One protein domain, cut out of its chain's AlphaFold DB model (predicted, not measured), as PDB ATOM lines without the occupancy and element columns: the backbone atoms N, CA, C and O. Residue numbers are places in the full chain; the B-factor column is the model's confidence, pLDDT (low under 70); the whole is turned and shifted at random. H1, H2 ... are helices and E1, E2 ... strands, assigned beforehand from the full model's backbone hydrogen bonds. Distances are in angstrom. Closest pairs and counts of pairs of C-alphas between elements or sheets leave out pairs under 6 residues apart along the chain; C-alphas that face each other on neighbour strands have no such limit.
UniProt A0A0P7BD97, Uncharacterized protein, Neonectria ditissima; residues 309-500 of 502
ATOM      1  N   VAL A 309      -0.909  34.034  86.227       60.88
ATOM      2  CA  VAL A 309      -0.711  35.260  85.451       60.88
ATOM      3  C   VAL A 309      -0.496  36.420  86.413       60.88
ATOM      4  O   VAL A 309      -1.326  36.717  87.272       60.88
ATOM      5  N   LYS A 310       0.616  37.139  86.230       55.78
ATOM      6  CA  LYS A 310       0.804  38.473  86.810       55.78
ATOM      7  C   LYS A 310      -0.169  39.443  86.156       55.78
ATOM      8  O   LYS A 310       0.149  40.069  85.146       55.78
ATOM      9  N   ILE A 311      -1.347  39.585  86.743       57.12
ATOM     10  CA  ILE A 311      -2.264  40.657  86.381       57.12
ATOM     11  C   ILE A 311      -1.739  41.940  87.024       57.12
ATOM     12  O   ILE A 311      -1.466  41.991  88.223       57.12
ATOM     13  N   LYS A 312      -1.557  42.983  86.214       47.03
ATOM     14  CA  LYS A 312      -1.139  44.300  86.698       47.03
ATOM     15  C   LYS A 312      -2.107  44.756  87.803       47.03
ATOM     16  O   LYS A 312      -3.310  44.769  87.582       47.03
ATOM     17  N   ASP A 313      -1.558  45.108  88.966       44.09
ATOM     18  CA  ASP A 313      -2.276  45.556  90.173       44.09
ATOM     19  C   ASP A 313      -2.991  44.463  91.006       44.09
ATOM     20  O   ASP A 313      -3.688  44.795  91.966       44.09
ATOM     21  N   LEU A 314      -2.759  43.172  90.725       50.31
ATOM     22  CA  LEU A 314      -3.231  42.043  91.542       50.31
ATOM     23  C   LEU A 314      -2.074  41.103  91.941       50.31
ATOM     24  O   LEU A 314      -1.098  40.978  91.195       50.31
ATOM     25  N   PRO A 315      -2.139  40.451  93.119       47.16
ATOM     26  CA  PRO A 315      -1.150  39.454  93.505       47.16
ATOM     27  C   PRO A 315      -1.160  38.266  92.534       47.16
ATOM     28  O   PRO A 315      -2.221  37.827  92.095       47.16
ATOM     29  N   SER A 316       0.025  37.734  92.222       55.19
ATOM     30  CA  SER A 316       0.160  36.415  91.597       55.19
ATOM     31  C   SER A 316      -0.463  35.362  92.511       55.19
ATOM     32  O   SER A 316      -0.152  35.333  93.701       55.19
ATOM     33  N   GLY A 317      -1.313  34.502  91.959       58.03
ATOM     34  CA  GLY A 317      -1.936  33.398  92.680       58.03
ATOM     35  C   GLY A 317      -2.508  32.364  91.708       58.03
ATOM     36  O   GLY A 317      -2.632  32.672  90.518       58.03
ATOM     37  N   PRO A 318      -2.826  31.153  92.196       62.62
ATOM     38  CA  PRO A 318      -3.400  30.098  91.372       62.62
ATOM     39  C   PRO A 318      -4.731  30.558  90.776       62.62
ATOM     40  O   PRO A 318      -5.550  31.186  91.455       62.62
ATOM     41  N   MET A 319      -4.969  30.243  89.505       77.00
ATOM     42  CA  MET A 319      -6.277  30.499  88.910       77.00
ATOM     43  C   MET A 319      -7.287  29.454  89.381       77.00
ATOM     44  O   MET A 319      -7.017  28.254  89.402       77.00
ATOM     45  N   HIS A 320      -8.494  29.910  89.703       81.00
ATOM     46  CA  HIS A 320      -9.627  29.041  90.002       81.00
ATOM     47  C   HIS A 320     -10.557  28.996  88.779       81.00
ATOM     48  O   HIS A 320     -11.459  29.833  88.686       81.00
ATOM     49  N   PRO A 321     -10.331  28.080  87.811       88.81
ATOM     50  CA  PRO A 321     -11.166  28.000  86.618       88.81
ATOM     51  C   PRO A 321     -12.604  27.646  87.004       88.81
ATOM     52  O   PRO A 321     -12.844  26.724  87.787       88.81
ATOM     53  N   MET A 322     -13.559  28.381  86.445       91.62
ATOM     54  CA  MET A 322     -14.992  28.218  86.651       91.62
ATOM     55  C   MET A 322     -15.763  28.516  85.362       91.62
ATOM     56  O   MET A 322     -15.227  29.078  84.406       91.62
ATOM     57  N   ILE A 323     -17.051  28.191  85.373       93.44
ATOM     58  CA  ILE A 323     -18.001  28.611  84.346       93.44
ATOM     59  C   ILE A 323     -19.028  29.529  85.004       93.44
ATOM     60  O   ILE A 323     -19.698  29.129  85.954       93.44
ATOM     61  N   LEU A 324     -19.176  30.753  84.506       91.62
ATOM     62  CA  LEU A 324     -20.279  31.634  84.881       91.62
ATOM     63  C   LEU A 324     -21.469  31.368  83.963       91.62
ATOM     64  O   LEU A 324     -21.354  31.549  82.757       91.62
ATOM     65  N   MET A 325     -22.598  30.975  84.542       91.69
ATOM     66  CA  MET A 325     -23.871  30.778  83.854       91.69
ATOM     67  C   MET A 325     -24.781  31.985  84.095       91.69
ATOM     68  O   MET A 325     -25.048  32.342  85.247       91.69
ATOM     69  N   LEU A 326     -25.270  32.596  83.019       86.94
ATOM     70  CA  LEU A 326     -26.229  33.697  83.048       86.94
ATOM     71  C   LEU A 326     -27.629  33.221  82.633       86.94
ATOM     72  O   LEU A 326     -27.742  32.297  81.826       86.94
ATOM     73  N   PRO A 327     -28.693  33.815  83.203       77.06
ATOM     74  CA  PRO A 327     -30.072  33.424  82.911       77.06
ATOM     75  C   PRO A 327     -30.544  33.880  81.524       77.06
ATOM     76  O   PRO A 327     -31.612  33.462  81.083       77.06
ATOM     77  N   ASP A 328     -29.768  34.738  80.859       72.94
ATOM     78  CA  ASP A 328     -30.153  35.363  79.603       72.94
ATOM     79  C   ASP A 328     -30.111  34.383  78.429       72.94
ATOM     80  O   ASP A 328     -29.229  33.516  78.342       72.94
ATOM     81  N   ASP A 329     -31.036  34.587  77.488       71.25
ATOM     82  CA  ASP A 329     -30.995  33.905  76.205       71.25
ATOM     83  C   ASP A 329     -29.728  34.294  75.430       71.25
ATOM     84  O   ASP A 329     -29.153  35.377  75.585       71.25
ATOM     85  N   CYS A 330     -29.263  33.378  74.585       77.38
ATOM     86  CA  CYS A 330     -28.029  33.542  73.818       77.38
ATOM     87  C   CYS A 330     -28.036  34.733  72.836       77.38
ATOM     88  O   CYS A 330     -27.006  35.022  72.222       77.38
ATOM     89  N   ASP A 331     -29.186  35.400  72.691       68.31
ATOM     90  CA  ASP A 331     -29.445  36.534  71.801       68.31
ATOM     91  C   ASP A 331     -29.438  37.891  72.537       68.31
ATOM     92  O   ASP A 331     -29.558  38.948  71.906       68.31
ATOM     93  N   SER A 332     -29.289  37.891  73.866       58.34
ATOM     94  CA  SER A 332     -29.280  39.103  74.682       58.34
ATOM     95  C   SER A 332     -28.113  40.038  74.322       58.34
ATOM     96  O   SER A 332     -26.939  39.672  74.271       58.34
ATOM     97  N   SER A 333     -28.443  41.301  74.035       54.66
ATOM     98  CA  SER A 333     -27.455  42.330  73.705       54.66
ATOM     99  C   SER A 333     -26.553  42.645  74.903       54.66
ATOM    100  O   SER A 333     -27.050  42.813  76.013       54.66
ATOM    101  N   ASN A 334     -25.259  42.841  74.638       51.22
ATOM    102  CA  ASN A 334     -24.114  42.938  75.559       51.22
ATOM    103  C   ASN A 334     -24.212  43.875  76.787       51.22
ATOM    104  O   ASN A 334     -23.261  43.947  77.560       51.22
ATOM    105  N   GLY A 335     -25.301  44.618  76.985       52.81
ATOM    106  CA  GLY A 335     -25.446  45.635  78.030       52.81
ATOM    107  C   GLY A 335     -25.297  45.108  79.464       52.81
ATOM    108  O   GLY A 335     -24.598  45.740  80.255       52.81
ATOM    109  N   GLU A 336     -25.882  43.950  79.794       54.38
ATOM    110  CA  GLU A 336     -25.842  43.375  81.156       54.38
ATOM    111  C   GLU A 336     -24.618  42.467  81.406       54.38
ATOM    112  O   GLU A 336     -24.098  42.417  82.531       54.38
ATOM    113  N   LEU A 337     -24.067  41.870  80.336       58.84
ATOM    114  CA  LEU A 337     -22.868  41.011  80.338       58.84
ATOM    115  C   LEU A 337     -21.631  41.719  80.924       58.84
ATOM    116  O   LEU A 337     -20.808  41.110  81.613       58.84
ATOM    117  N   THR A 338     -21.529  43.036  80.711       60.81
ATOM    118  CA  THR A 338     -20.357  43.849  81.089       60.81
ATOM    119  C   THR A 338     -20.114  44.018  82.591       60.81
ATOM    120  O   THR A 338     -19.073  44.532  83.022       60.81
ATOM    121  N   SER A 339     -21.091  43.639  83.418       72.44
ATOM    122  CA  SER A 339     -21.008  43.827  84.866       72.44
ATOM    123  C   SER A 339     -20.357  42.646  85.594       72.44
ATOM    124  O   SER A 339     -19.825  42.838  86.691       72.44
ATOM    125  N   TYR A 340     -20.348  41.455  84.983       77.12
ATOM    126  CA  TYR A 340     -19.802  40.226  85.573       77.12
ATOM    127  C   TYR A 340     -18.602  39.658  84.815       77.12
ATOM    128  O   TYR A 340     -17.895  38.835  85.388       77.12
ATOM    129  N   VAL A 341     -18.348  40.082  83.577       80.69
ATOM    130  CA  VAL A 341     -17.257  39.575  82.728       80.69
ATOM    131  C   VAL A 341     -16.371  40.736  82.275       80.69
ATOM    132  O   VAL A 341     -16.812  41.885  82.228       80.69
ATOM    133  N   ASP A 342     -15.104  40.464  81.977       75.94
ATOM    134  CA  ASP A 342     -14.239  41.444  81.326       75.94
ATOM    135  C   ASP A 342     -14.700  41.756  79.891       75.94
ATOM    136  O   ASP A 342     -14.767  40.882  79.027       75.94
ATOM    137  N   ASN A 343     -15.004  43.028  79.632       69.44
ATOM    138  CA  ASN A 343     -15.683  43.466  78.412       69.44
ATOM    139  C   ASN A 343     -14.865  43.239  77.141       69.44
ATOM    140  O   ASN A 343     -15.454  43.086  76.075       69.44
ATOM    141  N   GLU A 344     -13.533  43.276  77.227       75.88
ATOM    142  CA  GLU A 344     -12.670  43.163  76.045       75.88
ATOM    143  C   GLU A 344     -12.693  41.747  75.455       75.88
ATOM    144  O   GLU A 344     -12.611  41.587  74.239       75.88
ATOM    145  N   LYS A 345     -12.864  40.729  76.306       80.69
ATOM    146  CA  LYS A 345     -12.808  39.312  75.916       80.69
ATOM    147  C   LYS A 345     -14.139  38.571  76.024       80.69
ATOM    148  O   LYS A 345     -14.217  37.426  75.587       80.69
ATOM    149  N   ALA A 346     -15.183  39.219  76.545       82.00
ATOM    150  CA  ALA A 346     -16.481  38.601  76.807       82.00
ATOM    151  C   ALA A 346     -17.031  37.803  75.610       82.00
ATOM    152  O   ALA A 346     -17.368  36.636  75.776       82.00
ATOM    153  N   GLU A 347     -17.063  38.371  74.397       84.06
ATOM    154  CA  GLU A 347     -17.594  37.659  73.219       84.06
ATOM    155  C   GLU A 347     -16.809  36.390  72.874       84.06
ATOM    156  O   GLU A 347     -17.409  35.376  72.529       84.06
ATOM    157  N   ASN A 348     -15.484  36.414  73.015       87.50
ATOM    158  CA  ASN A 348     -14.639  35.267  72.682       87.50
ATOM    159  C   ASN A 348     -14.667  34.175  73.763       87.50
ATOM    160  O   ASN A 348     -14.261  33.053  73.492       87.50
ATOM    161  N   MET A 349     -15.146  34.481  74.969       88.56
ATOM    162  CA  MET A 349     -15.333  33.513  76.059       88.56
ATOM    163  C   MET A 349     -16.756  32.933  76.100       88.56
ATOM    164  O   MET A 349     -17.039  32.055  76.918       88.56
ATOM    165  N   LYS A 350     -17.669  33.478  75.287       89.00
ATOM    166  CA  LYS A 350     -19.101  33.192  75.346       89.00
ATOM    167  C   LYS A 350     -19.422  31.851  74.695       89.00
ATOM    168  O   LYS A 350     -19.089  31.620  73.537       89.00
ATOM    169  N   VAL A 351     -20.156  31.004  75.404       92.12
ATOM    170  CA  VAL A 351     -20.753  29.775  74.867       92.12
ATOM    171  C   VAL A 351     -22.260  29.826  75.076       92.12
ATOM    172  O   VAL A 351     -22.732  30.239  76.133       92.12
ATOM    173  N   CYS A 352     -23.015  29.402  74.067       90.81
ATOM    174  CA  CYS A 352     -24.462  29.251  74.145       90.81
ATOM    175  C   CYS A 352     -24.810  27.767  74.224       90.81
ATOM    176  O   CYS A 352     -24.488  27.016  73.306       90.81
ATOM    177  N   HIS A 353     -25.502  27.353  75.282       91.88
ATOM    178  CA  HIS A 353     -26.000  25.982  75.419       91.88
ATOM    179  C   HIS A 353     -27.302  25.975  76.223       91.88
ATOM    180  O   HIS A 353     -27.484  26.811  77.094       91.88
ATOM    181  N   ASP A 354     -28.244  25.092  75.898       88.50
ATOM    182  CA  ASP A 354     -29.553  24.967  76.578       88.50
ATOM    183  C   ASP A 354     -30.301  26.295  76.876       88.50
ATOM    184  O   ASP A 354     -31.022  26.427  77.860       88.50
ATOM    185  N   LYS A 355     -30.163  27.290  75.983       86.38
ATOM    186  CA  LYS A 355     -30.718  28.658  76.107       86.38
ATOM    187  C   LYS A 355     -30.128  29.509  77.237       86.38
ATOM    188  O   LYS A 355     -30.690  30.558  77.536       86.38
ATOM    189  N   HIS A 356     -29.000  29.109  77.808       87.88
ATOM    190  CA  HIS A 356     -28.225  29.919  78.739       87.88
ATOM    191  C   HIS A 356     -26.930  30.393  78.089       87.88
ATOM    192  O   HIS A 356     -26.348  29.738  77.216       87.88
ATOM    193  N   THR A 357     -26.462  31.542  78.562       90.44
ATOM    194  CA  THR A 357     -25.159  32.088  78.188       90.44
ATOM    195  C   THR A 357     -24.119  31.706  79.237       90.44
ATOM    196  O   THR A 357     -24.304  31.957  80.430       90.44
ATOM    197  N   PHE A 358     -23.002  31.131  78.796       92.38
ATOM    198  CA  PHE A 358     -21.903  30.693  79.650       92.38
ATOM    199  C   PHE A 358     -20.608  31.435  79.329       92.38
ATOM    200  O   PHE A 358     -20.315  31.706  78.167       92.38
ATOM    201  N   PHE A 359     -19.801  31.698  80.355       92.19
ATOM    202  CA  PHE A 359     -18.443  32.224  80.219       92.19
ATOM    203  C   PHE A 359     -17.463  31.339  80.974       92.19
ATOM    204  O   PHE A 359     -17.579  31.177  82.190       92.19
ATOM    205  N   VAL A 360     -16.485  30.788  80.262       92.06
ATOM    206  CA  VAL A 360     -15.392  30.016  80.863       92.06
ATOM    207  C   VAL A 360     -14.294  30.987  81.275       92.06
ATOM    208  O   VAL A 360     -13.805  31.757  80.455       92.06
ATOM    209  N   GLY A 361     -13.906  30.988  82.546       90.81
ATOM    210  CA  GLY A 361     -12.950  31.972  83.035       90.81
ATOM    211  C   GLY A 361     -12.522  31.737  84.472       90.81
ATOM    212  O   GLY A 361     -12.772  30.683  85.050       90.81
ATOM    213  N   PHE A 362     -11.895  32.742  85.070       86.12
ATOM    214  CA  PHE A 362     -11.587  32.746  86.497       86.12
ATOM    215  C   PHE A 362     -12.032  34.065  87.141       86.12
ATOM    216  O   PHE A 362     -12.028  35.113  86.489       86.12
ATOM    217  N   PRO A 363     -12.449  34.037  88.414       82.56
ATOM    218  CA  PRO A 363     -12.874  35.228  89.133       82.56
ATOM    219  C   PRO A 363     -11.669  36.093  89.521       82.56
ATOM    220  O   PRO A 363     -10.647  35.597  89.989       82.56
ATOM    221  N   THR A 364     -11.816  37.405  89.403       77.31
ATOM    222  CA  THR A 364     -10.832  38.385  89.860       77.31
ATOM    223  C   THR A 364     -11.506  39.667  90.336       77.31
ATOM    224  O   THR A 364     -12.668  39.937  90.031       77.31
ATOM    225  N   TRP A 365     -10.786  40.474  91.109       73.75
ATOM    226  CA  TRP A 365     -11.312  41.703  91.692       73.75
ATOM    227  C   TRP A 365     -11.173  42.884  90.732       73.75
ATOM    228  O   TRP A 365     -10.074  43.238  90.312       73.75
ATOM    229  N   LYS A 366     -12.290  43.559  90.445       71.62
ATOM    230  CA  LYS A 366     -12.319  44.832  89.714       71.62
ATOM    231  C   LYS A 366     -12.560  45.984  90.688       71.62
ATOM    232  O   LYS A 366     -13.505  45.937  91.472       71.62
ATOM    233  N   GLY A 367     -11.738  47.035  90.586       58.91
ATOM    234  CA  GLY A 367     -11.996  48.327  91.235       58.91
ATOM    235  C   GLY A 367     -11.292  48.595  92.572       58.91
ATOM    236  O   GLY A 367     -11.903  49.180  93.458       58.91
ATOM    237  N   VAL A 368     -10.009  48.252  92.732       53.09
ATOM    238  CA  VAL A 368      -9.254  48.628  93.946       53.09
ATOM    239  C   VAL A 368      -8.917  50.128  93.928       53.09
ATOM    240  O   VAL A 368      -7.859  50.542  93.455       53.09
ATOM    241  N   SER A 369      -9.805  50.967  94.462       49.06
ATOM    242  CA  SER A 369      -9.476  52.342  94.855       49.06
ATOM    243  C   SER A 369      -9.300  52.412  96.370       49.06
ATOM    244  O   SER A 369     -10.145  51.942  97.124       49.06
ATOM    245  N   LYS A 370      -8.225  53.063  96.839       48.25
ATOM    246  CA  LYS A 370      -7.965  53.291  98.274       48.25
ATOM    247  C   LYS A 370      -9.059  54.115  98.982       48.25
ATOM    248  O   LYS A 370      -9.008  54.217 100.203       48.25
ATOM    249  N   SER A 371      -9.991  54.724  98.244       50.62
ATOM    250  CA  SER A 371     -11.057  55.577  98.788       50.62
ATOM    251  C   SER A 371     -12.467  54.985  98.710       50.62
ATOM    252  O   SER A 371     -13.316  55.425  99.475       50.62
ATOM    253  N   ASP A 372     -12.715  54.000  97.840       48.53
ATOM    254  CA  ASP A 372     -14.043  53.410  97.628       48.53
ATOM    255  C   ASP A 372     -13.944  51.890  97.787       48.53
ATOM    256  O   ASP A 372     -13.517  51.172  96.889       48.53
ATOM    257  N   HIS A 373     -14.302  51.409  98.977       53.09
ATOM    258  CA  HIS A 373     -14.179  50.021  99.433       53.09
ATOM    259  C   HIS A 373     -15.141  49.028  98.747       53.09
ATOM    260  O   HIS A 373     -15.680  48.147  99.412       53.09
ATOM    261  N   ILE A 374     -15.407  49.167  97.447       55.03
ATOM    262  CA  ILE A 374     -16.277  48.245  96.711       55.03
ATOM    263  C   ILE A 374     -15.456  47.558  95.628       55.03
ATOM    264  O   ILE A 374     -15.424  47.994  94.478       55.03
ATOM    265  N   SER A 375     -14.824  46.449  96.003       65.44
ATOM    266  CA  SER A 375     -14.334  45.490  95.017       65.44
ATOM    267  C   SER A 375     -15.485  44.557  94.647       65.44
ATOM    268  O   SER A 375     -16.187  44.033  95.519       65.44
ATOM    269  N   ARG A 376     -15.685  44.342  93.346       73.56
ATOM    270  CA  ARG A 376     -16.617  43.338  92.820       73.56
ATOM    271  C   ARG A 376     -15.825  42.259  92.095       73.56
ATOM    272  O   ARG A 376     -14.872  42.581  91.384       73.56
ATOM    273  N   LEU A 377     -16.230  41.002  92.265       78.06
ATOM    274  CA  LEU A 377     -15.715  39.921  91.436       78.06
ATOM    275  C   LEU A 377     -16.254  40.040  90.013       78.06
ATOM    276  O   LEU A 377     -17.458  40.178  89.795       78.06
ATOM    277  N   VAL A 378     -15.341  39.949  89.060       81.38
ATOM    278  CA  VAL A 378     -15.619  39.802  87.635       81.38
ATOM    279  C   VAL A 378     -14.868  38.585  87.111       81.38
ATOM    280  O   VAL A 378     -13.847  38.194  87.670       81.38
ATOM    281  N   VAL A 379     -15.364  37.987  86.041       86.38
ATOM    282  CA  VAL A 379     -14.770  36.820  85.395       86.38
ATOM    283  C   VAL A 379     -13.877  37.281  84.254       86.38
ATOM    284  O   VAL A 379     -14.309  38.043  83.388       86.38
ATOM    285  N   TRP A 380     -12.622  36.852  84.274       86.06
ATOM    286  CA  TRP A 380     -11.634  37.125  83.231       86.06
ATOM    287  C   TRP A 380     -11.352  35.866  82.417       86.06
ATOM    288  O   TRP A 380     -11.536  34.747  82.906       86.06
ATOM    289  N   ALA A 381     -10.892  36.061  81.181       87.25
ATOM    290  CA  ALA A 381     -10.469  34.974  80.308       87.25
ATOM    291  C   ALA A 381      -9.318  34.197  80.938       87.25
ATOM    292  O   ALA A 381      -8.309  34.789  81.327       87.25
ATOM    293  N   LEU A 382      -9.456  32.875  80.990       88.75
ATOM    294  CA  LEU A 382      -8.323  31.996  81.256       88.75
ATOM    295  C   LEU A 382      -7.314  32.099  80.099       88.75
ATOM    296  O   LEU A 382      -7.724  32.367  78.970       88.75
ATOM    297  N   PRO A 383      -6.013  31.870  80.335       88.38
ATOM    298  CA  PRO A 383      -5.031  31.791  79.260       88.38
ATOM    299  C   PRO A 383      -5.446  30.753  78.210       88.38
ATOM    300  O   PRO A 383      -5.668  29.591  78.555       88.38
ATOM    301  N   GLY A 384      -5.628  31.187  76.960       90.06
ATOM    302  CA  GLY A 384      -6.120  30.347  75.865       90.06
ATOM    303  C   GLY A 384      -7.567  29.866  76.023       90.06
ATOM    304  O   GLY A 384      -8.015  29.024  75.253       90.06
ATOM    305  N   GLY A 385      -8.308  30.353  77.020       91.44
ATOM    306  CA  GLY A 385      -9.693  29.975  77.316       91.44
ATOM    307  C   GLY A 385     -10.715  30.709  76.452       91.44
ATOM    308  O   GLY A 385     -11.755  31.130  76.955       91.44
ATOM    309  N   GLU A 386     -10.395  30.910  75.179       91.94
ATOM    310  CA  GLU A 386     -11.131  31.744  74.233       91.94
ATOM    311  C   GLU A 386     -11.365  30.979  72.920       91.94
ATOM    312  O   GLU A 386     -10.581  30.106  72.543       91.94
ATOM    313  N   HIS A 387     -12.438  31.311  72.197       93.25
ATOM    314  CA  HIS A 387     -12.815  30.672  70.927       93.25
ATOM    315  C   HIS A 387     -11.761  30.786  69.826       93.25
ATOM    316  O   HIS A 387     -11.748  29.970  68.917       93.25
ATOM    317  N   ASP A 388     -10.872  31.773  69.854       93.25
ATOM    318  CA  ASP A 388      -9.788  31.878  68.873       93.25
ATOM    319  C   ASP A 388      -8.687  30.825  69.085       93.25
ATOM    320  O   ASP A 388      -8.027  30.448  68.116       93.25
ATOM    321  N   VAL A 389      -8.538  30.304  70.306       94.38
ATOM    322  CA  VAL A 389      -7.582  29.241  70.660       94.38
ATOM    323  C   VAL A 389      -8.260  27.867  70.744       94.38
ATOM    324  O   VAL A 389      -7.700  26.870  70.287       94.38
ATOM    325  N   LEU A 390      -9.475  27.798  71.291       95.56
ATOM    326  CA  LEU A 390     -10.273  26.578  71.456       95.56
ATOM    327  C   LEU A 390     -11.419  26.529  70.427       95.56
ATOM    328  O   LEU A 390     -12.595  26.512  70.788       95.56
ATOM    329  N   ASN A 391     -11.065  26.497  69.137       94.19
ATOM    330  CA  ASN A 391     -11.993  26.425  67.988       94.19
ATOM    331  C   ASN A 391     -12.083  25.038  67.326       94.19
ATOM    332  O   ASN A 391     -12.801  24.872  66.339       94.19
ATOM    333  N   GLY A 392     -11.333  24.051  67.816       94.25
ATOM    334  CA  GLY A 392     -11.278  22.716  67.223       94.25
ATOM    335  C   GLY A 392     -10.249  22.517  66.101       94.25
ATOM    336  O   GLY A 392     -10.231  21.442  65.504       94.25
ATOM    337  N   ALA A 393      -9.387  23.497  65.808       93.75
ATOM    338  CA  ALA A 393      -8.266  23.321  64.879       93.75
ATOM    339  C   ALA A 393      -7.061  22.613  65.527       93.75
ATOM    340  O   ALA A 393      -6.414  21.788  64.884       93.75
ATOM    341  N   ASP A 394      -6.797  22.908  66.801       92.19
ATOM    342  CA  ASP A 394      -5.672  22.383  67.578       92.19
ATOM    343  C   ASP A 394      -6.154  21.495  68.744       92.19
ATOM    344  O   ASP A 394      -7.354  21.293  68.956       92.19
ATOM    345  N   TRP A 395      -5.214  20.936  69.516       93.19
ATOM    346  CA  TRP A 395      -5.494  20.226  70.781       93.19
ATOM    347  C   TRP A 395      -6.402  18.996  70.631       93.19
ATOM    348  O   TRP A 395      -7.280  18.736  71.456       93.19
ATOM    349  N   GLY A 396      -6.223  18.238  69.545       90.19
ATOM    350  CA  GLY A 396      -7.096  17.112  69.200       90.19
ATOM    351  C   GLY A 396      -8.502  17.538  68.757       90.19
ATOM    352  O   GLY A 396      -9.406  16.709  68.691       90.19
ATOM    353  N   GLY A 397      -8.710  18.822  68.466       93.62
ATOM    354  CA  GLY A 397     -10.002  19.383  68.092       93.62
ATOM    355  C   GLY A 397     -10.871  19.782  69.283       93.62
ATOM    356  O   GLY A 397     -12.097  19.685  69.200       93.62
ATOM    357  N   LEU A 398     -10.259  20.173  70.403       95.06
ATOM    358  CA  LEU A 398     -10.958  20.667  71.592       95.06
ATOM    359  C   LEU A 398     -11.581  22.050  71.338       95.06
ATOM    360  O   LEU A 398     -10.946  22.925  70.747       95.06
ATOM    361  N   THR A 399     -12.813  22.240  71.809       96.44
ATOM    362  CA  THR A 399     -13.550  23.509  71.713       96.44
ATOM    363  C   THR A 399     -13.968  24.033  73.083       96.44
ATOM    364  O   THR A 399     -14.027  23.271  74.050       96.44
ATOM    365  N   LEU A 400     -14.288  25.327  73.171       94.81
ATOM    366  CA  LEU A 400     -14.842  25.917  74.393       94.81
ATOM    367  C   LEU A 400     -16.217  25.314  74.745       94.81
ATOM    368  O   LEU A 400     -16.500  25.052  75.916       94.81
ATOM    369  N   ASP A 401     -17.033  25.013  73.729       96.00
ATOM    370  CA  ASP A 401     -18.325  24.332  73.859       96.00
ATOM    371  C   ASP A 401     -18.189  22.967  74.526       96.00
ATOM    372  O   ASP A 401     -18.990  22.635  75.400       96.00
ATOM    373  N   ASP A 402     -17.148  22.196  74.188       96.25
ATOM    374  CA  ASP A 402     -16.930  20.882  74.796       96.25
ATOM    375  C   ASP A 402     -16.843  20.974  76.331       96.25
ATOM    376  O   ASP A 402     -17.411  20.143  77.046       96.25
ATOM    377  N   ILE A 403     -16.151  22.003  76.832       95.88
ATOM    378  CA  ILE A 403     -15.929  22.254  78.263       95.88
ATOM    379  C   ILE A 403     -17.245  22.600  78.954       95.88
ATOM    380  O   ILE A 403     -17.553  22.049  80.019       95.88
ATOM    381  N   VAL A 404     -18.013  23.508  78.346       95.69
ATOM    382  CA  VAL A 404     -19.288  23.985  78.887       95.69
ATOM    383  C   VAL A 404     -20.323  22.877  78.887       95.69
ATOM    384  O   VAL A 404     -20.892  22.613  79.941       95.69
ATOM    385  N   ILE A 405     -20.513  22.184  77.762       95.19
ATOM    386  CA  ILE A 405     -21.499  21.106  77.636       95.19
ATOM    387  C   ILE A 405     -21.200  20.013  78.663       95.19
ATOM    388  O   ILE A 405     -22.052  19.698  79.486       95.19
ATOM    389  N   SER A 406     -19.969  19.498  78.711       93.75
ATOM    390  CA  SER A 406     -19.621  18.443  79.671       93.75
ATOM    391  C   SER A 406     -19.854  18.854  81.130       93.75
ATOM    392  O   SER A 406     -20.382  18.070  81.928       93.75
ATOM    393  N   SER A 407     -19.427  20.065  81.501       93.81
ATOM    394  CA  SER A 407     -19.518  20.539  82.887       93.81
ATOM    395  C   SER A 407     -20.966  20.846  83.278       93.81
ATOM    396  O   SER A 407     -21.388  20.498  84.381       93.81
ATOM    397  N   TYR A 408     -21.735  21.461  82.375       93.50
ATOM    398  CA  TYR A 408     -23.140  21.808  82.584       93.50
ATOM    399  C   TYR A 408     -24.031  20.584  82.660       93.50
ATOM    400  O   TYR A 408     -24.839  20.477  83.579       93.50
ATOM    401  N   GLU A 409     -23.844  19.622  81.764       91.62
ATOM    402  CA  GLU A 409     -24.633  18.402  81.824       91.62
ATOM    403  C   GLU A 409     -24.325  17.613  83.101       91.62
ATOM    404  O   GLU A 409     -25.244  17.153  83.772       91.62
ATOM    405  N   GLY A 410     -23.058  17.543  83.529       90.38
ATOM    406  CA  GLY A 410     -22.706  16.960  84.829       90.38
ATOM    407  C   GLY A 410     -23.355  17.703  86.003       90.38
ATOM    408  O   GLY A 410     -23.912  17.084  86.908       90.38
ATOM    409  N   TYR A 411     -23.339  19.038  85.975       90.56
ATOM    410  CA  TYR A 411     -24.008  19.883  86.965       90.56
ATOM    411  C   TYR A 411     -25.515  19.600  87.028       90.56
ATOM    412  O   TYR A 411     -26.054  19.402  88.118       90.56
ATOM    413  N   ARG A 412     -26.178  19.503  85.871       89.69
ATOM    414  CA  ARG A 412     -27.605  19.185  85.736       89.69
ATOM    415  C   ARG A 412     -27.939  17.804  86.300       89.69
ATOM    416  O   ARG A 412     -28.904  17.678  87.049       89.69
ATOM    417  N   LEU A 413     -27.116  16.791  86.014       88.00
ATOM    418  CA  LEU A 413     -27.290  15.433  86.548       88.00
ATOM    419  C   LEU A 413     -27.052  15.318  88.053       88.00
ATOM    420  O   LEU A 413     -27.527  14.374  88.677       88.00
ATOM    421  N   ASN A 414     -26.340  16.272  88.643       89.69
ATOM    422  CA  ASN A 414     -26.071  16.318  90.074       89.69
ATOM    423  C   ASN A 414     -27.025  17.259  90.824       89.69
ATOM    424  O   ASN A 414     -26.619  17.931  91.773       89.69
ATOM    425  N   ASP A 415     -28.281  17.359  90.383       89.00
ATOM    426  CA  ASP A 415     -29.290  18.270  90.939       89.00
ATOM    427  C   ASP A 415     -28.817  19.734  90.993       89.00
ATOM    428  O   ASP A 415     -29.028  20.439  91.988       89.00
ATOM    429  N   TYR A 416     -28.115  20.188  89.951       88.69
ATOM    430  CA  TYR A 416     -27.514  21.520  89.892       88.69
ATOM    431  C   TYR A 416     -26.557  21.785  91.071       88.69
ATOM    432  O   TYR A 416     -26.545  22.872  91.666       88.69
ATOM    433  N   LYS A 417     -25.729  20.787  91.412       88.31
ATOM    434  CA  LYS A 417     -24.618  20.895  92.374       88.31
ATOM    435  C   LYS A 417     -23.286  20.641  91.685       88.31
ATOM    436  O   LYS A 417     -23.147  19.756  90.841       88.31
ATOM    437  N   ASN A 418     -22.271  21.396  92.089       88.38
ATOM    438  CA  ASN A 418     -20.904  21.158  91.638       88.38
ATOM    439  C   ASN A 418     -20.374  19.813  92.165       88.38
ATOM    440  O   ASN A 418     -20.849  19.309  93.181       88.38
ATOM    441  N   GLY A 419     -19.390  19.236  91.469       84.69
ATOM    442  CA  GLY A 419     -18.715  18.010  91.909       84.69
ATOM    443  C   GLY A 419     -19.270  16.701  91.345       84.69
ATOM    444  O   GLY A 419     -18.977  15.646  91.902       84.69
ATOM    445  N   TYR A 420     -20.035  16.738  90.249       86.06
ATOM    446  CA  TYR A 420     -20.399  15.513  89.534       86.06
ATOM    447  C   TYR A 420     -19.141  14.774  89.056       86.06
ATOM    448  O   TYR A 420     -18.268  15.360  88.404       86.06
ATOM    449  N   SER A 421     -19.079  13.480  89.355       78.62
ATOM    450  CA  SER A 421     -18.070  12.559  88.850       78.62
ATOM    451  C   SER A 421     -18.736  11.471  88.016       78.62
ATOM    452  O   SER A 421     -19.803  10.966  88.364       78.62
ATOM    453  N   ILE A 422     -18.089  11.095  86.913       75.88
ATOM    454  CA  ILE A 422     -18.540   9.961  86.102       75.88
ATOM    455  C   ILE A 422     -18.498   8.696  86.979       75.88
ATOM    456  O   ILE A 422     -17.460   8.437  87.599       75.88
ATOM    457  N   PRO A 423     -19.590   7.911  87.047       67.38
ATOM    458  CA  PRO A 423     -19.596   6.632  87.747       67.38
ATOM    459  C   PRO A 423     -18.492   5.699  87.236       67.38
ATOM    460  O   PRO A 423     -18.210   5.645  86.042       67.38
ATOM    461  N   GLU A 424     -17.884   4.913  88.127       55.53
ATOM    462  CA  GLU A 424     -16.813   3.971  87.756       55.53
ATOM    463  C   GLU A 424     -17.307   2.785  86.900       55.53
ATOM    464  O   GLU A 424     -16.495   2.009  86.395       55.53
ATOM    465  N   ASN A 425     -18.625   2.613  86.736       52.91
ATOM    466  CA  ASN A 425     -19.233   1.483  86.045       52.91
ATOM    467  C   ASN A 425     -20.011   1.857  84.768       52.91
ATOM    468  O   ASN A 425     -20.434   2.980  84.525       52.91
ATOM    469  N   SER A 426     -20.192   0.811  83.967       49.06
ATOM    470  CA  SER A 426     -20.610   0.702  82.565       49.06
ATOM    471  C   SER A 426     -21.824   1.441  82.037       49.06
ATOM    472  O   SER A 426     -22.051   1.421  80.827       49.06
ATOM    473  N   GLN A 427     -22.644   2.033  82.893       54.38
ATOM    474  CA  GLN A 427     -23.764   2.831  82.417       54.38
ATOM    475  C   GLN A 427     -23.264   4.251  82.250       54.38
ATOM    476  O   GLN A 427     -23.665   5.161  82.970       54.38
ATOM    477  N   ILE A 428     -22.323   4.417  81.318       57.41
ATOM    478  CA  ILE A 428     -21.916   5.753  80.938       57.41
ATOM    479  C   ILE A 428     -23.109   6.366  80.232       57.41
ATOM    480  O   ILE A 428     -23.589   5.875  79.210       57.41
ATOM    481  N   VAL A 429     -23.616   7.385  80.899       58.53
ATOM    482  CA  VAL A 429     -24.819   8.097  80.548       58.53
ATOM    483  C   VAL A 429     -24.744   8.625  79.117       58.53
ATOM    484  O   VAL A 429     -23.685   9.059  78.655       58.53
ATOM    485  N   ASP A 430     -25.870   8.606  78.410       60.94
ATOM    486  CA  ASP A 430     -26.045   9.475  77.259       60.94
ATOM    487  C   ASP A 430     -25.906  10.939  77.707       60.94
ATOM    488  O   ASP A 430     -25.870  11.257  78.901       60.94
ATOM    489  N   GLY A 431     -25.835  11.865  76.754       56.91
ATOM    490  CA  GLY A 431     -25.758  13.300  77.050       56.91
ATOM    491  C   GLY A 431     -26.904  13.852  77.916       56.91
ATOM    492  O   GLY A 431     -26.905  15.040  78.212       56.91
ATOM    493  N   THR A 432     -27.881  13.028  78.313       61.81
ATOM    494  CA  THR A 432     -29.031  13.387  79.149       61.81
ATOM    495  C   THR A 432     -29.034  12.731  80.529       61.81
ATOM    496  O   THR A 432     -29.955  12.981  81.304       61.81
ATOM    497  N   GLY A 433     -28.039  11.900  80.861       59.84
ATOM    498  CA  GLY A 433     -28.031  11.143  82.119       59.84
ATOM    499  C   GLY A 433     -28.740   9.796  82.073       59.84
ATOM    500  O   GLY A 433     -28.816   9.120  83.097       59.84
ATOM    501  N   SER A 434     -29.271   9.404  80.915       67.38
ATOM    502  CA  SER A 434     -29.941   8.118  80.717       67.38
ATOM    503  C   SER A 434     -28.951   7.071  80.210       67.38
ATOM    504  O   SER A 434     -27.804   7.376  79.917       67.38
ATOM    505  N   GLN A 435     -29.351   5.806  80.113       67.44
ATOM    506  CA  GLN A 435     -28.471   4.751  79.605       67.44
ATOM    507  C   GLN A 435     -28.173   4.968  78.107       67.44
ATOM    508  O   GLN A 435     -29.063   4.785  77.278       67.44
ATOM    509  N   GLY A 436     -26.935   5.346  77.767       64.12
ATOM    510  CA  GLY A 436     -26.486   5.509  76.379       64.12
ATOM    511  C   GLY A 436     -26.234   4.181  75.671       64.12
ATOM    512  O   GLY A 436     -26.129   3.139  76.319       64.12
ATOM    513  N   SER A 437     -26.129   4.214  74.338       61.91
ATOM    514  CA  SER A 437     -25.867   3.022  73.506       61.91
ATOM    515  C   SER A 437     -24.374   2.738  73.323       61.91
ATOM    516  O   SER A 437     -23.986   1.632  72.945       61.91
ATOM    517  N   LEU A 438     -23.534   3.739  73.589       69.56
ATOM    518  CA  LEU A 438     -22.080   3.688  73.507       69.56
ATOM    519  C   LEU A 438     -21.459   4.276  74.777       69.56
ATOM    520  O   LEU A 438     -22.060   5.094  75.470       69.56
ATOM    521  N   ILE A 439     -20.222   3.883  75.060       71.75
ATOM    522  CA  ILE A 439     -19.432   4.399  76.183       71.75
ATOM    523  C   ILE A 439     -19.193   5.887  75.920       71.75
ATOM    524  O   ILE A 439     -18.619   6.202  74.892       71.75
ATOM    525  N   MET A 440     -19.565   6.820  76.795       73.50
ATOM    526  CA  MET A 440     -19.364   8.256  76.518       73.50
ATOM    527  C   MET A 440     -19.871   8.632  75.114       73.50
ATOM    528  O   MET A 440     -19.098   9.064  74.263       73.50
ATOM    529  N   GLU A 441     -21.143   8.368  74.812       75.56
ATOM    530  CA  GLU A 441     -21.692   8.506  73.452       75.56
ATOM    531  C   GLU A 441     -21.419   9.890  72.827       75.56
ATOM    532  O   GLU A 441     -21.096   9.992  71.637       75.56
ATOM    533  N   MET A 442     -21.424  10.923  73.675       78.44
ATOM    534  CA  MET A 442     -21.111  12.323  73.366       78.44
ATOM    535  C   MET A 442     -19.598  12.639  73.336       78.44
ATOM    536  O   MET A 442     -19.185  13.792  73.249       78.44
ATOM    537  N   GLY A 443     -18.729  11.635  73.435       82.94
ATOM    538  CA  GLY A 443     -17.284  11.816  73.559       82.94
ATOM    539  C   GLY A 443     -16.923  12.601  74.817       82.94
ATOM    540  O   GLY A 443     -17.453  12.344  75.898       82.94
ATOM    541  N   ILE A 444     -16.044  13.593  74.684       87.69
ATOM    542  CA  ILE A 444     -15.631  14.440  75.813       87.69
ATOM    543  C   ILE A 444     -16.724  15.409  76.299       87.69
ATOM    544  O   ILE A 444     -16.533  16.040  77.329       87.69
ATOM    545  N   GLN A 445     -17.846  15.528  75.576       90.88
ATOM    546  CA  GLN A 445     -19.034  16.269  76.020       90.88
ATOM    547  C   GLN A 445     -19.917  15.443  76.962       90.88
ATOM    548  O   GLN A 445     -20.935  15.931  77.445       90.88
ATOM    549  N   THR A 446     -19.556  14.180  77.212       87.56
ATOM    550  CA  THR A 446     -20.263  13.332  78.174       87.56
ATOM    551  C   THR A 446     -20.319  14.031  79.535       87.56
ATOM    552  O   THR A 446     -19.279  14.523  79.984       87.56
ATOM    553  N   PRO A 447     -21.487  14.057  80.204       88.62
ATOM    554  CA  PRO A 447     -21.658  14.714  81.495       88.62
ATOM    555  C   PRO A 447     -20.529  14.356  82.469       88.62
ATOM    556  O   PRO A 447     -20.280  13.178  82.730       88.62
ATOM    557  N   GLY A 448     -19.824  15.362  82.993       85.81
ATOM    558  CA  GLY A 448     -18.749  15.165  83.971       85.81
ATOM    559  C   GLY A 448     -17.399  14.701  83.433       85.81
ATOM    560  O   GLY A 448     -16.507  14.384  84.226       85.81
ATOM    561  N   PHE A 449     -17.218  14.616  82.113       87.88
ATOM    562  CA  PHE A 449     -15.905  14.313  81.551       87.88
ATOM    563  C   PHE A 449     -14.925  15.446  81.877       87.88
ATOM    564  O   PHE A 449     -13.879  15.229  82.482       87.88
ATOM    565  N   MET A 450     -15.296  16.675  81.564       90.19
ATOM    566  CA  MET A 450     -14.806  17.887  82.210       90.19
ATOM    567  C   MET A 450     -15.821  18.342  83.261       90.19
ATOM    568  O   MET A 450     -17.026  18.315  83.010       90.19
ATOM    569  N   SER A 451     -15.314  18.756  84.422       88.38
ATOM    570  CA  SER A 451     -16.123  19.185  85.570       88.38
ATOM    571  C   SER A 451     -15.572  20.488  86.144       88.38
ATOM    572  O   SER A 451     -15.002  20.505  87.237       88.38
ATOM    573  N   LEU A 452     -15.701  21.586  85.392       91.69
ATOM    574  CA  LEU A 452     -15.462  22.911  85.961       91.69
ATOM    575  C   LEU A 452     -16.640  23.325  86.854       91.69
ATOM    576  O   LEU A 452     -17.792  23.041  86.520       91.69
ATOM    577  N   PRO A 453     -16.383  24.010  87.981       91.56
ATOM    578  CA  PRO A 453     -17.447  24.484  88.849       91.56
ATOM    579  C   PRO A 453     -18.284  25.563  88.150       91.56
ATOM    580  O   PRO A 453     -17.745  26.539  87.627       91.56
ATOM    581  N   ILE A 454     -19.607  25.417  88.202       91.44
ATOM    582  CA  ILE A 454     -20.576  26.372  87.664       91.44
ATOM    583  C   ILE A 454     -21.002  27.361  88.745       91.44
ATOM    584  O   ILE A 454     -21.421  26.982  89.846       91.44
ATOM    585  N   CYS A 455     -20.905  28.644  88.409       89.31
ATOM    586  CA  CYS A 455     -21.277  29.782  89.230       89.31
ATOM    587  C   CYS A 455     -22.418  30.575  88.591       89.31
ATOM    588  O   CYS A 455     -22.575  30.593  87.374       89.31
ATOM    589  N   THR A 456     -23.173  31.288  89.423       87.94
ATOM    590  CA  THR A 456     -24.201  32.240  88.990       87.94
ATOM    591  C   THR A 456     -23.833  33.650  89.460       87.94
ATOM    592  O   THR A 456     -23.076  33.794  90.432       87.94
ATOM    593  N   PRO A 457     -24.390  34.708  88.844       84.50
ATOM    594  CA  PRO A 457     -24.249  36.086  89.313       84.50
ATOM    595  C   PRO A 457     -24.482  36.259  90.818       84.50
ATOM    596  O   PRO A 457     -23.668  36.863  91.516       84.50
ATOM    597  N   GLN A 458     -25.544  35.646  91.346       81.69
ATOM    598  CA  GLN A 458     -25.921  35.739  92.757       81.69
ATOM    599  C   GLN A 458     -24.861  35.103  93.666       81.69
ATOM    600  O   GLN A 458     -24.553  35.627  94.740       81.69
ATOM    601  N   LYS A 459     -24.267  33.981  93.243       81.06
ATOM    602  CA  LYS A 459     -23.182  33.322  93.982       81.06
ATOM    603  C   LYS A 459     -21.917  34.189  93.992       81.06
ATOM    604  O   LYS A 459     -21.349  34.391  95.067       81.06
ATOM    605  N   LEU A 460     -21.532  34.781  92.857       79.50
ATOM    606  CA  LEU A 460     -20.404  35.725  92.783       79.50
ATOM    607  C   LEU A 460     -20.615  36.968  93.661       79.50
ATOM    608  O   LEU A 460     -19.692  37.415  94.349       79.50
ATOM    609  N   GLU A 461     -21.828  37.517  93.687       79.94
ATOM    610  CA  GLU A 461     -22.172  38.670  94.524       79.94
ATOM    611  C   GLU A 461     -22.155  38.341  96.016       79.94
ATOM    612  O   GLU A 461     -21.657  39.137  96.817       79.94
ATOM    613  N   ARG A 462     -22.636  37.155  96.412       78.50
ATOM    614  CA  ARG A 462     -22.548  36.683  97.804       78.50
ATOM    615  C   ARG A 462     -21.093  36.587  98.265       78.50
ATOM    616  O   ARG A 462     -20.791  37.020  99.378       78.50
ATOM    617  N   VAL A 463     -20.196  36.061  97.427       75.56
ATOM    618  CA  VAL A 463     -18.754  36.002  97.732       75.56
ATOM    619  C   VAL A 463     -18.166  37.414  97.813       75.56
ATOM    620  O   VAL A 463     -17.533  37.752  98.814       75.56
ATOM    621  N   SER A 464     -18.465  38.276  96.835       74.69
ATOM    622  CA  SER A 464     -18.027  39.682  96.825       74.69
ATOM    623  C   SER A 464     -18.472  40.443  98.084       74.69
ATOM    624  O   SER A 464     -17.702  41.192  98.681       74.69
ATOM    625  N   SER A 465     -19.706  40.216  98.540       75.06
ATOM    626  CA  SER A 465     -20.276  40.860  99.732       75.06
ATOM    627  C   SER A 465     -19.604  40.398 101.026       75.06
ATOM    628  O   SER A 465     -19.299  41.220 101.891       75.06
ATOM    629  N   LYS A 466     -19.334  39.090 101.157       72.81
ATOM    630  CA  LYS A 466     -18.580  38.531 102.293       72.81
ATOM    631  C   LYS A 466     -17.159  39.085 102.350       72.81
ATOM    632  O   LYS A 466     -16.695  39.438 103.430       72.81
ATOM    633  N   TRP A 467     -16.495  39.196 101.201       68.19
ATOM    634  CA  TRP A 467     -15.168  39.798 101.111       68.19
ATOM    635  C   TRP A 467     -15.182  41.254 101.577       68.19
ATOM    636  O   TRP A 467     -14.426  41.603 102.482       68.19
ATOM    637  N   ASN A 468     -16.104  42.073 101.056       69.31
ATOM    638  CA  ASN A 468     -16.230  43.477 101.459       69.31
ATOM    639  C   ASN A 468     -16.456  43.598 102.978       69.31
ATOM    640  O   ASN A 468     -15.815  44.418 103.632       69.31
ATOM    641  N   ALA A 469     -17.284  42.732 103.573       67.19
ATOM    642  CA  ALA A 469     -17.492  42.706 105.021       67.19
ATOM    643  C   ALA A 469     -16.222  42.323 105.813       67.19
ATOM    644  O   ALA A 469     -15.930  42.936 106.837       67.19
ATOM    645  N   ASN A 470     -15.447  41.339 105.351       64.38
ATOM    646  CA  ASN A 470     -14.238  40.871 106.042       64.38
ATOM    647  C   ASN A 470     -13.064  41.854 105.936       64.38
ATOM    648  O   ASN A 470     -12.335  42.039 106.912       64.38
ATOM    649  N   VAL A 471     -12.915  42.523 104.790       63.47
ATOM    650  CA  VAL A 471     -11.912  43.579 104.585       63.47
ATOM    651  C   VAL A 471     -12.207  44.789 105.468       63.47
ATOM    652  O   VAL A 471     -11.292  45.320 106.095       63.47
ATOM    653  N   ILE A 472     -13.482  45.176 105.606       57.69
ATOM    654  CA  ILE A 472     -13.913  46.218 106.557       57.69
ATOM    655  C   ILE A 472     -13.551  45.836 108.006       57.69
ATOM    656  O   ILE A 472     -13.231  46.710 108.811       57.69
ATOM    657  N   ASN A 473     -13.545  44.540 108.329       56.97
ATOM    658  CA  ASN A 473     -13.273  44.023 109.671       56.97
ATOM    659  C   ASN A 473     -11.793  43.661 109.936       56.97
ATOM    660  O   ASN A 473     -11.481  43.183 111.024       56.97
ATOM    661  N   GLY A 474     -10.873  43.901 108.992       53.19
ATOM    662  CA  GLY A 474      -9.424  43.759 109.213       53.19
ATOM    663  C   GLY A 474      -8.876  42.323 109.230       53.19
ATOM    664  O   GLY A 474      -7.825  42.089 109.825       53.19
ATOM    665  N   HIS A 475      -9.563  41.364 108.602       51.19
ATOM    666  CA  HIS A 475      -9.066  39.989 108.444       51.19
ATOM    667  C   HIS A 475      -8.039  39.866 107.296       51.19
ATOM    668  O   HIS A 475      -8.056  40.667 106.360       51.19
ATOM    669  N   ALA A 476      -7.138  38.874 107.373       51.41
ATOM    670  CA  ALA A 476      -6.121  38.611 106.348       51.41
ATOM    671  C   ALA A 476      -6.761  38.234 104.995       51.41
ATOM    672  O   ALA A 476      -7.753  37.511 104.944       51.41
ATOM    673  N   ILE A 477      -6.200  38.786 103.915       50.44
ATOM    674  CA  ILE A 477      -6.796  38.868 102.569       50.44
ATOM    675  C   ILE A 477      -6.629  37.567 101.765       50.44
ATOM    676  O   ILE A 477      -7.475  37.259 100.924       50.44
ATOM    677  N   ASP A 478      -5.575  36.800 102.043       47.16
ATOM    678  CA  ASP A 478      -5.141  35.685 101.194       47.16
ATOM    679  C   ASP A 478      -5.993  34.408 101.385       47.16
ATOM    680  O   ASP A 478      -6.207  33.669 100.429       47.16
ATOM    681  N   ASP A 479      -6.620  34.222 102.555       45.88
ATOM    682  CA  ASP A 479      -7.452  33.042 102.874       45.88
ATOM    683  C   ASP A 479      -8.804  32.994 102.117       45.88
ATOM    684  O   ASP A 479      -9.538  32.006 102.204       45.88
ATOM    685  N   LEU A 480      -9.196  34.071 101.418       49.00
ATOM    686  CA  LEU A 480     -10.538  34.224 100.825       49.00
ATOM    687  C   LEU A 480     -10.611  33.899  99.324       49.00
ATOM    688  O   LEU A 480     -11.698  33.584  98.844       49.00
ATOM    689  N   LEU A 481      -9.495  33.948  98.587       48.69
ATOM    690  CA  LEU A 481      -9.447  33.489  97.187       48.69
ATOM    691  C   LEU A 481      -9.452  31.953  97.107       48.69
ATOM    692  O   LEU A 481     -10.126  31.396  96.246       48.69
ATOM    693  N   GLU A 482      -8.840  31.273  98.083       47.28
ATOM    694  CA  GLU A 482      -8.980  29.817  98.269       47.28
ATOM    695  C   GLU A 482     -10.429  29.403  98.602       47.28
ATOM    696  O   GLU A 482     -10.820  28.250  98.429       47.28
ATOM    697  N   GLN A 483     -11.254  30.360  99.041       50.09
ATOM    698  CA  GLN A 483     -12.669  30.199  99.368       50.09
ATOM    699  C   GLN A 483     -13.569  30.918  98.359       50.09
ATOM    700  O   GLN A 483     -14.496  31.628  98.759       50.09
ATOM    701  N   ILE A 484     -13.367  30.724  97.053       56.00
ATOM    702  CA  ILE A 484     -14.402  31.064  96.065       56.00
ATOM    703  C   ILE A 484     -15.231  29.809  95.790       56.00
ATOM    704  O   ILE A 484     -15.042  29.156  94.761       56.00
ATOM    705  N   PRO A 485     -16.169  29.411  96.674       55.22
ATOM    706  CA  PRO A 485     -17.090  28.383  96.299       55.22
ATOM    707  C   PRO A 485     -18.088  29.049  95.354       55.22
ATOM    708  O   PRO A 485     -18.963  29.813  95.766       55.22
ATOM    709  N   CYS A 486     -18.081  28.595  94.106       66.44
ATOM    710  CA  CYS A 486     -19.310  28.484  93.317       66.44
ATOM    711  C   CYS A 486     -20.393  27.643  94.046       66.44
ATOM    712  O   CYS A 486     -21.484  27.428  93.524       66.44
ATOM    713  N   GLY A 487     -20.112  27.185  95.271       56.06
ATOM    714  CA  GLY A 487     -21.001  26.515  96.196       56.06
ATOM    715  C   GLY A 487     -21.155  25.057  95.815       56.06
ATOM    716  O   GLY A 487     -21.502  24.754  94.677       56.06
ATOM    717  N   ASP A 488     -20.993  24.168  96.790       54.44
ATOM    718  CA  ASP A 488     -21.458  22.775  96.679       54.44
ATOM    719  C   ASP A 488     -22.991  22.691  96.836       54.44
ATOM    720  O   ASP A 488     -23.612  21.651  96.632       54.44
ATOM    721  N   GLY A 489     -23.621  23.809  97.222       56.00
ATOM    722  CA  GLY A 489     -25.064  23.936  97.359       56.00
ATOM    723  C   GLY A 489     -25.776  23.991  96.009       56.00
ATOM    724  O   GLY A 489     -25.349  24.707  95.093       56.00
ATOM    725  N   ALA A 490     -26.896  23.268  95.939       63.41
ATOM    726  CA  ALA A 490     -27.847  23.345  94.835       63.41
ATOM    727  C   ALA A 490     -28.344  24.781  94.643       63.41
ATOM    728  O   ALA A 490     -28.302  25.594  95.576       63.41
ATOM    729  N   LEU A 491     -28.850  25.077  93.447       73.19
ATOM    730  CA  LEU A 491     -29.582  26.318  93.220       73.19
ATOM    731  C   LEU A 491     -30.754  26.418  94.207       73.19
ATOM    732  O   LEU A 491     -31.498  25.467  94.444       73.19
ATOM    733  N   THR A 492     -30.905  27.590  94.810       75.88
ATOM    734  CA  THR A 492     -32.082  27.939  95.606       75.88
ATOM    735  C   THR A 492     -33.323  28.009  94.708       75.88
ATOM    736  O   THR A 492     -33.187  28.237  93.509       75.88
ATOM    737  N   PRO A 493     -34.552  27.877  95.246       75.25
ATOM    738  CA  PRO A 493     -35.773  27.991  94.440       75.25
ATOM    739  C   PRO A 493     -35.888  29.301  93.646       75.25
ATOM    740  O   PRO A 493     -36.418  29.307  92.542       75.25
ATOM    741  N   GLU A 494     -35.369  30.402  94.194       74.75
ATOM    742  CA  GLU A 494     -35.319  31.702  93.518       74.75
ATOM    743  C   GLU A 494     -34.332  31.698  92.344       74.75
ATOM    744  O   GLU A 494     -34.656  32.190  91.266       74.75
ATOM    745  N   GLU A 495     -33.157  31.085  92.521       76.06
ATOM    746  CA  GLU A 495     -32.193  30.892  91.436       76.06
ATOM    747  C   GLU A 495     -32.781  29.957  90.365       76.06
ATOM    748  O   GLU A 495     -32.786  30.317  89.196       76.06
ATOM    749  N   MET A 496     -33.372  28.815  90.736       76.62
ATOM    750  CA  MET A 496     -34.018  27.906  89.776       76.62
ATOM    751  C   MET A 496     -35.090  28.614  88.938       76.62
ATOM    752  O   MET A 496     -35.090  28.483  87.715       76.62
ATOM    753  N   ALA A 497     -35.935  29.436  89.568       77.56
ATOM    754  CA  ALA A 497     -36.947  30.222  88.866       77.56
ATOM    755  C   ALA A 497     -36.337  31.255  87.903       77.56
ATOM    756  O   ALA A 497     -36.859  31.435  86.804       77.56
ATOM    757  N   ALA A 498     -35.232  31.910  88.283       75.38
ATOM    758  CA  ALA A 498     -34.541  32.880  87.431       75.38
ATOM    759  C   ALA A 498     -33.940  32.240  86.169       75.38
ATOM    760  O   ALA A 498     -33.901  32.881  85.124       75.38
ATOM    761  N   PHE A 499     -33.512  30.978  86.255       73.25
ATOM    762  CA  PHE A 499     -32.966  30.218  85.126       73.25
ATOM    763  C   PHE A 499     -34.020  29.397  84.363       73.25
ATOM    764  O   PHE A 499     -33.682  28.714  83.397       73.25
ATOM    765  N   GLY A 500     -35.293  29.460  84.770       71.50
ATOM    766  CA  GLY A 500     -36.381  28.710  84.137       71.50
ATOM    767  C   GLY A 500     -36.349  27.201  84.404       71.50
ATOM    768  O   GLY A 500     -36.980  26.445  83.666       71.50
TER     769      GLY A 500
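What this domain is: This is residues 309 to 500 of the 502 residues of an uncharacterized protein of Neonectria ditissima (UniProt A0A0P7BD97). With little regular structure, long loops surround a small, strongly twisted antiparallel sheet, with H2 across one part and H3 slantwise over E4. The loop 414 to 456 and the E3-E4 hairpin reach opposite ends of the elongated outline, 60 by 36 by 31 A. Of 192 printed residues, 65 are in named elements, E1 H1 E2 E3 E4 H2 H3 H4, mixed helices and strands; compact, radius of gyration of the C-alphas 17.5 A.

How they stand to each other: E3, residues 356 to 366, bends by 78 degrees at 362; antiparallel E1, residues 322 to 326, lies on one side, with N 324 and O 359 2.8 A apart. E2, residues 350 to 353, and E4, residues 376 to 380, lie on the other side, with N 351 and O 358 at 2.9 A, N 364 and O 378 at 2.8 A; E2, E3 and E4 form a meander, successive antiparallel neighbours. H2, residues 400 to 413, runs across the strands, its closest C-alphas to E2 Asp 401 and Val 351, 6.0 A. H3, residues 457 to 472, lies over E4, closest C-alphas Ser 464 and Arg 376, 5.6 A; H1, residues 346 to 349, is on the opposite face. H4, residues 493 to 498, is not on the sheet. H2, H3 and H4 have every O i to N i+4 pair within hydrogen-bond range; H1 is too short.

Where its parts are: E3 spans 24.4 A, H3 22.5 A, H2 20.3 A. C-alpha 322 begins E1 at (-14.992, 28.218, 86.651); C-alpha 498 ends H4 at (-34.541, 32.880, 87.431).

The domain as a whole: The C-alphas of Ser 371 and Ser 437, farthest apart, are 60.2 A apart. The printed part has no cut; E1 to H1, E4 to H2, H2 to H3 and H3 to H4 are long links. pLDDT is under 70 in 68 residues, among them 467 to 490.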